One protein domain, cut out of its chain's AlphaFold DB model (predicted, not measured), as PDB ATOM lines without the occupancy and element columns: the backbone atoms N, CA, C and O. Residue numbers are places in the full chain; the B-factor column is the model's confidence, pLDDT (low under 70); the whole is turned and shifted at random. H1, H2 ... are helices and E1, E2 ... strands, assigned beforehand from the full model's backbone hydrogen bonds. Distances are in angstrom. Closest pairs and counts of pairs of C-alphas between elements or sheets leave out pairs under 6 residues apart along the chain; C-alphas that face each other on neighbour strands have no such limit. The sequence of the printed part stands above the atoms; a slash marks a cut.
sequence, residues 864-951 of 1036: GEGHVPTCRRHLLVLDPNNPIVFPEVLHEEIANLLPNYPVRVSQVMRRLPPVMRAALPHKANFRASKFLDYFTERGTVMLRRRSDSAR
ATOM      1  N   GLY A 864      60.229 -21.674   5.623       49.22
ATOM      2  CA  GLY A 864      60.507 -22.854   6.438       49.22
ATOM      3  C   GLY A 864      59.311 -23.798   6.578       49.22
ATOM      4  O   GLY A 864      58.150 -23.405   6.461       49.22
ATOM      5  N   GLU A 865      59.609 -25.065   6.864       49.97
ATOM      6  CA  GLU A 865      58.611 -26.093   7.175       49.97
ATOM      7  C   GLU A 865      57.721 -25.695   8.369       49.97
ATOM      8  O   GLU A 865      58.157 -25.008   9.300       49.97
ATOM      9  N   GLY A 866      56.458 -26.133   8.357       53.22
ATOM     10  CA  GLY A 866      55.503 -25.915   9.455       53.22
ATOM     11  C   GLY A 866      54.751 -24.572   9.454       53.22
ATOM     12  O   GLY A 866      53.777 -24.413  10.199       53.22
ATOM     13  N   HIS A 867      55.185 -23.583   8.663       57.56
ATOM     14  CA  HIS A 867      54.659 -22.216   8.722       57.56
ATOM     15  C   HIS A 867      53.384 -22.008   7.879       57.56
ATOM     16  O   HIS A 867      53.382 -22.156   6.660       57.56
ATOM     17  N   VAL A 868      52.301 -21.594   8.548       63.38
ATOM     18  CA  VAL A 868      50.988 -21.296   7.942       63.38
ATOM     19  C   VAL A 868      51.078 -20.082   6.996       63.38
ATOM     20  O   VAL A 868      51.750 -19.107   7.360       63.38
ATOM     21  N   PRO A 869      50.399 -20.073   5.826       67.31
ATOM     22  CA  PRO A 869      50.362 -18.916   4.931       67.31
ATOM     23  C   PRO A 869      49.940 -17.621   5.641       67.31
ATOM     24  O   PRO A 869      49.044 -17.597   6.484       67.31
ATOM     25  N   THR A 870      50.612 -16.528   5.274       68.75
ATOM     26  CA  THR A 870      50.524 -15.208   5.930       68.75
ATOM     27  C   THR A 870      49.911 -14.108   5.062       68.75
ATOM     28  O   THR A 870      49.553 -13.054   5.585       68.75
ATOM     29  N   CYS A 871      49.783 -14.328   3.751       73.50
ATOM     30  CA  CYS A 871      49.139 -13.412   2.808       73.50
ATOM     31  C   CYS A 871      48.437 -14.190   1.683       73.50
ATOM     32  O   CYS A 871      48.686 -15.381   1.484       73.50
ATOM     33  N   ARG A 872      47.583 -13.500   0.921       76.12
ATOM     34  CA  ARG A 872      46.686 -14.110  -0.071       76.12
ATOM     35  C   ARG A 872      47.440 -14.849  -1.178       76.12
ATOM     36  O   ARG A 872      47.029 -15.937  -1.562       76.12
ATOM     37  N   ARG A 873      48.591 -14.318  -1.614       73.06
ATOM     38  CA  ARG A 873      49.491 -14.982  -2.576       73.06
ATOM     39  C   ARG A 873      50.033 -16.312  -2.040       73.06
ATOM     40  O   ARG A 873      50.098 -17.275  -2.788       73.06
ATOM     41  N   HIS A 874      50.380 -16.386  -0.754       72.00
ATOM     42  CA  HIS A 874      50.865 -17.629  -0.143       72.00
ATOM     43  C   HIS A 874      49.769 -18.702  -0.076       72.00
ATOM     44  O   HIS A 874      50.057 -19.870  -0.304       72.00
ATOM     45  N   LEU A 875      48.515 -18.311   0.186       71.94
ATOM     46  CA  LEU A 875      47.386 -19.243   0.134       71.94
ATOM     47  C   LEU A 875      47.131 -19.734  -1.302       71.94
ATOM     48  O   LEU A 875      47.032 -20.934  -1.510       71.94
ATOM     49  N   LEU A 876      47.123 -18.830  -2.289       69.75
ATOM     50  CA  LEU A 876      46.910 -19.163  -3.705       69.75
ATOM     51  C   LEU A 876      47.964 -20.121  -4.293       69.75
ATOM     52  O   LEU A 876      47.617 -20.952  -5.122       69.75
ATOM     53  N   VAL A 877      49.231 -20.032  -3.871       66.50
ATOM     54  CA  VAL A 877      50.307 -20.935  -4.345       66.50
ATOM     55  C   VAL A 877      50.219 -22.325  -3.703       66.50
ATOM     56  O   VAL A 877      50.500 -23.332  -4.353       66.50
ATOM     57  N   LEU A 878      49.827 -22.401  -2.427       64.00
ATOM     58  CA  LEU A 878      49.664 -23.675  -1.714       64.00
ATOM     59  C   LEU A 878      48.353 -24.389  -2.065       64.00
ATOM     60  O   LEU A 878      48.280 -25.613  -1.953       64.00
ATOM     61  N   ASP A 879      47.316 -23.620  -2.402       63.97
ATOM     62  CA  ASP A 879      45.928 -24.071  -2.468       63.97
ATOM     63  C   ASP A 879      45.066 -23.108  -3.329       63.97
ATOM     64  O   ASP A 879      44.257 -22.342  -2.796       63.97
ATOM     65  N   PRO A 880      45.232 -23.091  -4.667       60.84
ATOM     66  CA  PRO A 880      44.550 -22.131  -5.548       60.84
ATOM     67  C   PRO A 880      43.024 -22.290  -5.543       60.84
ATOM     68  O   PRO A 880      42.301 -21.305  -5.682       60.84
ATOM     69  N   ASN A 881      42.538 -23.513  -5.312       59.34
ATOM     70  CA  ASN A 881      41.115 -23.861  -5.274       59.34
ATOM     71  C   ASN A 881      40.462 -23.553  -3.908       59.34
ATOM     72  O   ASN A 881      39.307 -23.918  -3.679       59.34
ATOM     73  N   ASN A 882      41.183 -22.917  -2.974       67.12
ATOM     74  CA  ASN A 882      40.702 -22.735  -1.609       67.12
ATOM     75  C   ASN A 882      39.447 -21.831  -1.549       67.12
ATOM     76  O   ASN A 882      39.492 -20.678  -1.984       67.12
ATOM     77  N   PRO A 883      38.343 -22.284  -0.928       67.62
ATOM     78  CA  PRO A 883      37.070 -21.560  -0.900       67.62
ATOM     79  C   PRO A 883      37.150 -20.203  -0.186       67.62
ATOM     80  O   PRO A 883      36.430 -19.269  -0.530       67.62
ATOM     81  N   ILE A 884      38.067 -20.066   0.777       71.69
ATOM     82  CA  ILE A 884      38.291 -18.856   1.580       71.69
ATOM     83  C   ILE A 884      38.877 -17.722   0.709       71.69
ATOM     84  O   ILE A 884      38.862 -16.554   1.097       71.69
ATOM     85  N   VAL A 885      39.381 -18.026  -0.493       72.12
ATOM     86  CA  VAL A 885      39.818 -17.017  -1.470       72.12
ATOM     87  C   VAL A 885      38.631 -16.174  -1.958       72.12
ATOM     88  O   VAL A 885      38.810 -14.978  -2.215       72.12
ATOM     89  N   PHE A 886      37.419 -16.727  -2.049       73.56
ATOM     90  CA  PHE A 886      36.246 -15.979  -2.507       73.56
ATOM     91  C   PHE A 886      35.749 -15.007  -1.418       73.56
ATOM     92  O   PHE A 886      35.436 -15.450  -0.310       73.56
ATOM     93  N   PRO A 887      35.636 -13.687  -1.696       72.06
ATOM     94  CA  PRO A 887      35.271 -12.701  -0.674       72.06
ATOM     95  C   PRO A 887      33.926 -12.970   0.007       72.06
ATOM     96  O   PRO A 887      33.794 -12.712   1.199       72.06
ATOM     97  N   GLU A 888      32.937 -13.509  -0.712       70.31
ATOM     98  CA  GLU A 888      31.623 -13.821  -0.137       70.31
ATOM     99  C   GLU A 888      31.703 -14.940   0.912       70.31
ATOM    100  O   GLU A 888      31.189 -14.766   2.015       70.31
ATOM    101  N   VAL A 889      32.426 -16.030   0.623       69.75
ATOM    102  CA  VAL A 889      32.651 -17.150   1.561       69.75
ATOM    103  C   VAL A 889      33.475 -16.697   2.764       69.75
ATOM    104  O   VAL A 889      33.135 -16.993   3.908       69.75
ATOM    105  N   LEU A 890      34.540 -15.928   2.521       76.12
ATOM    106  CA  LEU A 890      35.369 -15.349   3.576       76.12
ATOM    107  C   LEU A 890      34.546 -14.449   4.506       76.12
ATOM    108  O   LEU A 890      34.713 -14.510   5.723       76.12
ATOM    109  N   HIS A 891      33.635 -13.641   3.964       77.75
ATOM    110  CA  HIS A 891      32.739 -12.819   4.770       77.75
ATOM    111  C   HIS A 891      31.668 -13.640   5.509       77.75
ATOM    112  O   HIS A 891      31.363 -13.295   6.651       77.75
ATOM    113  N   GLU A 892      31.141 -14.724   4.925       75.25
ATOM    114  CA  GLU A 892      30.203 -15.628   5.612       75.25
ATOM    115  C   GLU A 892      30.873 -16.325   6.808       75.25
ATOM    116  O   GLU A 892      30.349 -16.290   7.921       75.25
ATOM    117  N   GLU A 893      32.067 -16.898   6.633       74.69
ATOM    118  CA  GLU A 893      32.742 -17.597   7.735       74.69
ATOM    119  C   GLU A 893      33.311 -16.636   8.788       74.69
ATOM    120  O   GLU A 893      33.340 -16.970   9.974       74.69
ATOM    121  N   ILE A 894      33.660 -15.396   8.419       78.06
ATOM    122  CA  ILE A 894      33.896 -14.336   9.412       78.06
ATOM    123  C   ILE A 894      32.602 -14.032  10.191       78.06
ATOM    124  O   ILE A 894      32.669 -13.880  11.408       78.06
ATOM    125  N   ALA A 895      31.428 -14.010   9.546       76.44
ATOM    126  CA  ALA A 895      30.134 -13.818  10.218       76.44
ATOM    127  C   ALA A 895      29.737 -14.986  11.141       76.44
ATOM    128  O   ALA A 895      29.036 -14.776  12.134       76.44
ATOM    129  N   ASN A 896      30.194 -16.206  10.849       72.94
ATOM    130  CA  ASN A 896      29.974 -17.387  11.689       72.94
ATOM    131  C   ASN A 896      30.934 -17.470  12.889       72.94
ATOM    132  O   ASN A 896      30.575 -18.052  13.909       72.94
ATOM    133  N   LEU A 897      32.117 -16.850  12.812       73.69
ATOM    134  CA  LEU A 897      33.067 -16.738  13.931       73.69
ATOM    135  C   LEU A 897      32.794 -15.548  14.875       73.69
ATOM    136  O   LEU A 897      33.507 -15.374  15.869       73.69
ATOM    137  N   LEU A 898      31.796 -14.713  14.575       77.38
ATOM    138  CA  LEU A 898      31.414 -13.565  15.397       77.38
ATOM    139  C   LEU A 898      30.283 -13.909  16.377       77.38
ATOM    140  O   LEU A 898      29.365 -14.648  16.025       77.38
ATOM    141  N   PRO A 899      30.301 -13.340  17.596       75.75
ATOM    142  CA  PRO A 899      29.158 -13.392  18.494       75.75
ATOM    143  C   PRO A 899      28.025 -12.483  17.989       75.75
ATOM    144  O   PRO A 899      28.235 -11.588  17.171       75.75
ATOM    145  N   ASN A 900      26.830 -12.650  18.557       72.81
ATOM    146  CA  ASN A 900      25.639 -11.866  18.200       72.81
ATOM    147  C   ASN A 900      25.736 -10.366  18.573       72.81
ATOM    148  O   ASN A 900      24.875  -9.583  18.180       72.81
ATOM    149  N   TYR A 901      26.764  -9.949  19.323       78.75
ATOM    150  CA  TYR A 901      27.004  -8.558  19.725       78.75
ATOM    151  C   TYR A 901      28.136  -7.895  18.908       78.75
ATOM    152  O   TYR A 901      29.032  -8.592  18.429       78.75
ATOM    153  N   PRO A 902      28.154  -6.553  18.763       84.06
ATOM    154  CA  PRO A 902      29.210  -5.838  18.040       84.06
ATOM    155  C   PRO A 902      30.622  -6.075  18.599       84.06
ATOM    156  O   PRO A 902      30.857  -5.958  19.802       84.06
ATOM    157  N   VAL A 903      31.601  -6.317  17.721       86.00
ATOM    158  CA  VAL A 903      33.015  -6.502  18.091       86.00
ATOM    159  C   VAL A 903      33.899  -5.488  17.364       86.00
ATOM    160  O   VAL A 903      33.700  -5.193  16.188       86.00
ATOM    161  N   ARG A 904      34.926  -4.960  18.042       86.38
ATOM    162  CA  ARG A 904      35.913  -4.055  17.423       86.38
ATOM    163  C   ARG A 904      36.697  -4.796  16.339       86.38
ATOM    164  O   ARG A 904      37.290  -5.836  16.633       86.38
ATOM    165  N   VAL A 905      36.822  -4.235  15.132       84.75
ATOM    166  CA  VAL A 905      37.556  -4.880  14.014       84.75
ATOM    167  C   VAL A 905      38.989  -5.264  14.408       84.75
ATOM    168  O   VAL A 905      39.471  -6.340  14.061       84.75
ATOM    169  N   SER A 906      39.659  -4.447  15.225       83.56
ATOM    170  CA  SER A 906      41.008  -4.730  15.738       83.56
ATOM    171  C   SER A 906      41.092  -5.928  16.699       83.56
ATOM    172  O   SER A 906      42.170  -6.503  16.859       83.56
ATOM    173  N   GLN A 907      39.985  -6.336  17.326       84.19
ATOM    174  CA  GLN A 907      39.883  -7.573  18.109       84.19
ATOM    175  C   GLN A 907      39.572  -8.771  17.204       84.19
ATOM    176  O   GLN A 907      40.211  -9.813  17.358       84.19
ATOM    177  N   VAL A 908      38.668  -8.607  16.228       82.81
ATOM    178  CA  VAL A 908      38.351  -9.626  15.209       82.81
ATOM    179  C   VAL A 908      39.622 -10.032  14.459       82.81
ATOM    180  O   VAL A 908      40.037 -11.184  14.534       82.81
ATOM    181  N   MET A 909      40.341  -9.071  13.871       82.62
ATOM    182  CA  MET A 909      41.588  -9.304  13.123       82.62
ATOM    183  C   MET A 909      42.712  -9.951  13.949       82.62
ATOM    184  O   MET A 909      43.609 -10.573  13.383       82.62
ATOM    185  N   ARG A 910      42.686  -9.835  15.285       79.94
ATOM    186  CA  ARG A 910      43.628 -10.537  16.178       79.94
ATOM    187  C   ARG A 910      43.207 -11.978  16.467       79.94
ATOM    188  O   ARG A 910      44.090 -12.820  16.627       79.94
ATOM    189  N   ARG A 911      41.897 -12.246  16.543       77.88
ATOM    190  CA  ARG A 911      41.306 -13.562  16.846       77.88
ATOM    191  C   ARG A 911      41.113 -14.455  15.617       77.88
ATOM    192  O   ARG A 911      41.153 -15.669  15.782       77.88
ATOM    193  N   LEU A 912      40.940 -13.882  14.421       78.81
ATOM    194  CA  LEU A 912      40.781 -14.650  13.180       78.81
ATOM    195  C   LEU A 912      41.969 -15.603  12.950       78.81
ATOM    196  O   LEU A 912      43.114 -15.183  13.166       78.81
ATOM    197  N   PRO A 913      41.731 -16.840  12.479       77.38
ATOM    198  CA  PRO A 913      42.787 -17.781  12.114       77.38
ATOM    199  C   PRO A 913      43.808 -17.208  11.117       77.38
ATOM    200  O   PRO A 913      43.465 -16.303  10.349       77.38
ATOM    201  N   PRO A 914      45.047 -17.737  11.068       74.06
ATOM    202  CA  PRO A 914      46.059 -17.236  10.142       74.06
ATOM    203  C   PRO A 914      45.650 -17.413   8.673       74.06
ATOM    204  O   PRO A 914      45.826 -16.479   7.901       74.06
ATOM    205  N   VAL A 915      45.023 -18.542   8.311       75.75
ATOM    206  CA  VAL A 915      44.568 -18.836   6.937       75.75
ATOM    207  C   VAL A 915      43.530 -17.810   6.460       75.75
ATOM    208  O   VAL A 915      43.717 -17.178   5.423       75.75
ATOM    209  N   MET A 916      42.484 -17.545   7.253       78.56
ATOM    210  CA  MET A 916      41.485 -16.508   6.933       78.56
ATOM    211  C   MET A 916      42.102 -15.106   6.874       78.56
ATOM    212  O   MET A 916      41.753 -14.294   6.019       78.56
ATOM    213  N   ARG A 917      43.047 -14.814   7.775       79.69
ATOM    214  CA  ARG A 917      43.759 -13.531   7.821       79.69
ATOM    215  C   ARG A 917      44.682 -13.335   6.616       79.69
ATOM    216  O   ARG A 917      44.851 -12.202   6.181       79.69
ATOM    217  N   ALA A 918      45.246 -14.417   6.085       77.31
ATOM    218  CA  ALA A 918      46.002 -14.424   4.843       77.31
ATOM    219  C   ALA A 918      45.085 -14.242   3.627       77.31
ATOM    220  O   ALA A 918      45.437 -13.493   2.724       77.31
ATOM    221  N   ALA A 919      43.907 -14.872   3.613       80.44
ATOM    222  CA  ALA A 919      42.943 -14.755   2.520       80.44
ATOM    223  C   ALA A 919      42.378 -13.330   2.338       80.44
ATOM    224  O   ALA A 919      42.049 -12.947   1.210       80.44
ATOM    225  N   LEU A 920      42.288 -12.538   3.415       81.12
ATOM    226  CA  LEU A 920      41.833 -11.144   3.365       81.12
ATOM    227  C   LEU A 920      42.743 -10.268   2.471       81.12
ATOM    228  O   LEU A 920      43.969 -10.313   2.602       81.12
ATOM    229  N   PRO A 921      42.172  -9.421   1.590       71.50
ATOM    230  CA  PRO A 921      42.945  -8.443   0.827       71.50
ATOM    231  C   PRO A 921      43.496  -7.334   1.739       71.50
ATOM    232  O   PRO A 921      42.930  -7.037   2.792       71.50
ATOM    233  N   HIS A 922      44.575  -6.664   1.313       61.56
ATOM    234  CA  HIS A 922      45.261  -5.633   2.112       61.56
ATOM    235  C   HIS A 922      44.363  -4.457   2.548       61.56
ATOM    236  O   HIS A 922      44.621  -3.848   3.585       61.56
ATOM    237  N   LYS A 923      43.285  -4.173   1.804       64.88
ATOM    238  CA  LYS A 923      42.170  -3.306   2.212       64.88
ATOM    239  C   LYS A 923      40.909  -4.175   2.350       64.88
ATOM    240  O   LYS A 923      40.188  -4.379   1.378       64.88
ATOM    241  N   ALA A 924      40.650  -4.726   3.537       65.25
ATOM    242  CA  ALA A 924      39.491  -5.591   3.783       65.25
ATOM    243  C   ALA A 924      38.169  -4.794   3.753       65.25
ATOM    244  O   ALA A 924      37.779  -4.176   4.745       65.25
ATOM    245  N   ASN A 925      37.475  -4.797   2.608       71.44
ATOM    246  CA  ASN A 925      36.238  -4.037   2.410       71.44
ATOM    247  C   ASN A 925      34.999  -4.750   2.988       71.44
ATOM    248  O   ASN A 925      34.091  -5.158   2.264       71.44
ATOM    249  N   PHE A 926      34.942  -4.860   4.315       79.50
ATOM    250  CA  PHE A 926      33.807  -5.454   5.029       79.50
ATOM    251  C   PHE A 926      32.466  -4.731   4.784       79.50
ATOM    252  O   PHE A 926      31.421  -5.341   4.978       79.50
ATOM    253  N   ARG A 927      32.472  -3.469   4.318       72.50
ATOM    254  CA  ARG A 927      31.252  -2.718   3.949       72.50
ATOM    255  C   ARG A 927      30.515  -3.311   2.745       72.50
ATOM    256  O   ARG A 927      29.316  -3.104   2.623       72.50
ATOM    257  N   ALA A 928      31.213  -4.038   1.872       69.88
ATOM    258  CA  ALA A 928      30.618  -4.727   0.725       69.88
ATOM    259  C   ALA A 928      30.037  -6.112   1.085       69.88
ATOM    260  O   ALA A 928      29.642  -6.872   0.203       69.88
ATOM    261  N   SER A 929      30.020  -6.486   2.370       74.75
ATOM    262  CA  SER A 929      29.506  -7.779   2.818       74.75
ATOM    263  C   SER A 929      27.981  -7.804   2.895       74.75
ATOM    264  O   SER A 929      27.355  -6.938   3.502       74.75
ATOM    265  N   LYS A 930      27.385  -8.883   2.377       73.62
ATOM    266  CA  LYS A 930      25.972  -9.224   2.605       73.62
ATOM    267  C   LYS A 930      25.716  -9.712   4.043       73.62
ATOM    268  O   LYS A 930      24.589  -9.617   4.509       73.62
ATOM    269  N   PHE A 931      26.747 -10.198   4.746       73.94
ATOM    270  CA  PHE A 931      26.648 -10.910   6.034       73.94
ATOM    271  C   PHE A 931      27.084 -10.100   7.269       73.94
ATOM    272  O   PHE A 931      26.914 -10.550   8.405       73.94
ATOM    273  N   LEU A 932      27.709  -8.934   7.070       81.06
ATOM    274  CA  LEU A 932      28.389  -8.179   8.128       81.06
ATOM    275  C   LEU A 932      27.960  -6.713   8.114       81.06
ATOM    276  O   LEU A 932      28.121  -6.028   7.107       81.06
ATOM    277  N   ASP A 933      27.509  -6.217   9.262       81.88
ATOM    278  CA  ASP A 933      27.309  -4.790   9.485       81.88
ATOM    279  C   ASP A 933      28.648  -4.153   9.863       81.88
ATOM    280  O   ASP A 933      29.223  -4.465  10.910       81.88
ATOM    281  N   TYR A 934      29.133  -3.235   9.031       84.31
ATOM    282  CA  TYR A 934      30.292  -2.392   9.321       84.31
ATOM    283  C   TYR A 934      29.815  -0.997   9.728       84.31
ATOM    284  O   TYR A 934      29.227  -0.286   8.914       84.31
ATOM    285  N   PHE A 935      30.121  -0.568  10.951       85.19
ATOM    286  CA  PHE A 935      29.772   0.770  11.434       85.19
ATOM    287  C   PHE A 935      30.862   1.359  12.336       85.19
ATOM    288  O   PHE A 935      31.811   0.681  12.732       85.19
ATOM    289  N   THR A 936      30.751   2.650  12.644       87.56
ATOM    290  CA  THR A 936      31.688   3.351  13.529       87.56
ATOM    291  C   THR A 936      30.943   3.803  14.775       87.56
ATOM    292  O   THR A 936      29.998   4.577  14.678       87.56
ATOM    293  N   GLU A 937      31.389   3.360  15.947       85.62
ATOM    294  CA  GLU A 937      30.814   3.731  17.238       85.62
ATOM    295  C   GLU A 937      31.886   4.429  18.082       85.62
ATOM    296  O   GLU A 937      32.978   3.890  18.274       85.62
ATOM    297  N   ARG A 938      31.614   5.653  18.562       80.56
ATOM    298  CA  ARG A 938      32.566   6.464  19.359       80.56
ATOM    299  C   ARG A 938      33.968   6.544  18.712       80.56
ATOM    300  O   ARG A 938      34.987   6.305  19.358       80.56
ATOM    301  N   GLY A 939      34.013   6.784  17.397       78.06
ATOM    302  CA  GLY A 939      35.249   6.826  16.596       78.06
ATOM    303  C   GLY A 939      35.957   5.476  16.383       78.06
ATOM    304  O   GLY A 939      36.966   5.420  15.685       78.06
ATOM    305  N   THR A 940      35.444   4.378  16.945       82.56
ATOM    306  CA  THR A 940      36.004   3.029  16.808       82.56
ATOM    307  C   THR A 940      35.223   2.229  15.770       82.56
ATOM    308  O   THR A 940      33.996   2.200  15.797       82.56
ATOM    309  N   VAL A 941      35.919   1.533  14.869       86.19
ATOM    310  CA  VAL A 941      35.260   0.657  13.888       86.19
ATOM    311  C   VAL A 941      34.763  -0.625  14.562       86.19
ATOM    312  O   VAL A 941      35.555  -1.428  15.078       86.19
ATOM    313  N   MET A 942      33.449  -0.807  14.513       85.50
ATOM    314  CA  MET A 942      32.702  -1.948  15.028       85.50
ATOM    315  C   MET A 942      32.187  -2.803  13.872       85.50
ATOM    316  O   MET A 942      31.950  -2.321  12.762       85.50
ATOM    317  N   LEU A 943      32.045  -4.097  14.135       85.94
ATOM    318  CA  LEU A 943      31.610  -5.073  13.153       85.94
ATOM    319  C   LEU A 943      30.708  -6.102  13.846       85.94
ATOM    320  O   LEU A 943      31.080  -6.671  14.876       85.94
ATOM    321  N   ARG A 944      29.497  -6.281  13.316       85.31
ATOM    322  CA  ARG A 944      28.438  -7.153  13.853       85.31
ATOM    323  C   ARG A 944      27.982  -8.112  12.749       85.31
ATOM    324  O   ARG A 944      28.053  -7.771  11.571       85.31
ATOM    325  N   ARG A 945      27.509  -9.306  13.111       81.75
ATOM    326  CA  ARG A 945      26.752 -10.164  12.187       81.75
ATOM    327  C   ARG A 945      25.448  -9.455  11.799       81.75
ATOM    328  O   ARG A 945      24.740  -8.988  12.688       81.75
ATOM    329  N   ARG A 946      25.125  -9.386  10.509       74.75
ATOM    330  CA  ARG A 946      23.863  -8.790  10.052       74.75
ATOM    331  C   ARG A 946      22.689  -9.705  10.419       74.75
ATOM    332  O   ARG A 946      22.774 -10.918  10.228       74.75
ATOM    333  N   SER A 947      21.613  -9.143  10.967       58.03
ATOM    334  CA  SER A 947      20.407  -9.890  11.369       58.03
ATOM    335  C   SER A 947      19.698 -10.514  10.170       58.03
ATOM    336  O   SER A 947      19.344 -11.689  10.188       58.03
ATOM    337  N   ASP A 948      19.559  -9.725   9.108       49.34
ATOM    338  CA  ASP A 948      18.719 -10.027   7.944       49.34
ATOM    339  C   ASP A 948      19.476 -10.840   6.881       49.34
ATOM    340  O   ASP A 948      18.894 -11.299   5.899       49.34
ATOM    341  N   SER A 949      20.784 -11.061   7.076       44.75
ATOM    342  CA  SER A 949      21.544 -12.002   6.257       44.75
ATOM    343  C   SER A 949      21.167 -13.419   6.674       44.75
ATOM    344  O   SER A 949      21.756 -13.990   7.600       44.75
ATOM    345  N   ALA A 950      20.130 -13.938   6.020       38.28
ATOM    346  CA  ALA A 950      19.508 -15.207   6.344       38.28
ATOM    347  C   ALA A 950      20.552 -16.306   6.591       38.28
ATOM    348  O   ALA A 950      21.381 -16.620   5.733       38.28
ATOM    349  N   ARG A 951      20.448 -16.969   7.750       39.75
ATOM    350  CA  ARG A 951      20.774 -18.395   7.781       39.75
ATOM    351  C   ARG A 951      19.930 -19.043   6.673       39.75
ATOM    352  O   ARG A 951      18.714 -18.862   6.725       39.75
TER     353      ARG A 951
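AT A GLANCE: This is residues 864 to 951 of the 1036 residues of an uncharacterized protein of Leptomonas pyrrhocoris (UniProt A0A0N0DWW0). A small two-stranded hairpin, E1 and E2, makes one end of an elongated body, H1 makes the other end, and the short helices H2, H3 and H4 fill the length between them. H2 and H3 each bring one end near the hairpin, while H4 is near the middle and meets H1. The printed part has 88 residues, with four named helices and then two named strands in the order H1, H2, H3, H4, E1, E2; the sheet order is E1 - E2, antiparallel. The class is mixed, helices and strands, with 42 residues in named elements, under half of those printed. The whole is compact by its radius of gyration of the C-alphas, 13.6 A, yet its spans are 42 by 27 by 20 A.

IN THESE COORDINATES: Find C-alpha 932 at (28.389, -8.179, 8.128); from there E1, residues 932 to 937, runs 15.2 A. E2, residues 940 to 945, runs 16.8 A and ends at C-alpha 945, at (26.752, -10.164, 12.187). Look next for the longest helix, H2, residues 887 to 896, 14.2 A long. H3 holds residues 905 to 911, 9.9 A, and H4 residues 914 to 919, 8.6 A. H1, residues 872 to 878, begins at C-alpha 872, at (46.686, -14.110, -0.071), and is 10.2 A long.

HOW THE PARTS SIT: Start at the hairpin of E1 and E2, antiparallel at 152 degrees, where N 933 and O 944 are 2.8 A apart and N 942 and O 935 are 2.8 A apart, both within hydrogen-bond range. Residues 903 to 904 also pair, antiparallel, with residues 942 to 943 of E2. The closest C-alphas of H3 and E2, those of Val 905 and Met 942, are 5.8 A apart. Those of H2 and E2, Ala 895 and Arg 945, are 5.4 A apart. Further along, H2 and H4 are close but not clearly touching, with the closest C-alphas, Leu 890 and Met 916, 7.1 A apart; they run opposite ways at a shallow tilt of 34.9 degrees, only just short of steep. H1 and H4 touch, about perpendicular at 75 degrees, and their closest C-alphas, Arg 872 and Ala 919, are 4.6 A apart. H1 is apart from both strands. Each O i to N i+4 pair is within hydrogen-bond range in H1, H2 and H4, and 2 of 3 are in H3.

THE WHOLE: The two C-alphas farthest apart, those of Gly 864 and Asp 948, are 43.7 A apart. The printed part has no cut. The link from H4 to E1, residues 920 to 931, is long. Mean pLDDT of the printed part is 73.0, and 25 residues are under 70, among them residues 864 to 870, 876 to 883 and 947 to 951.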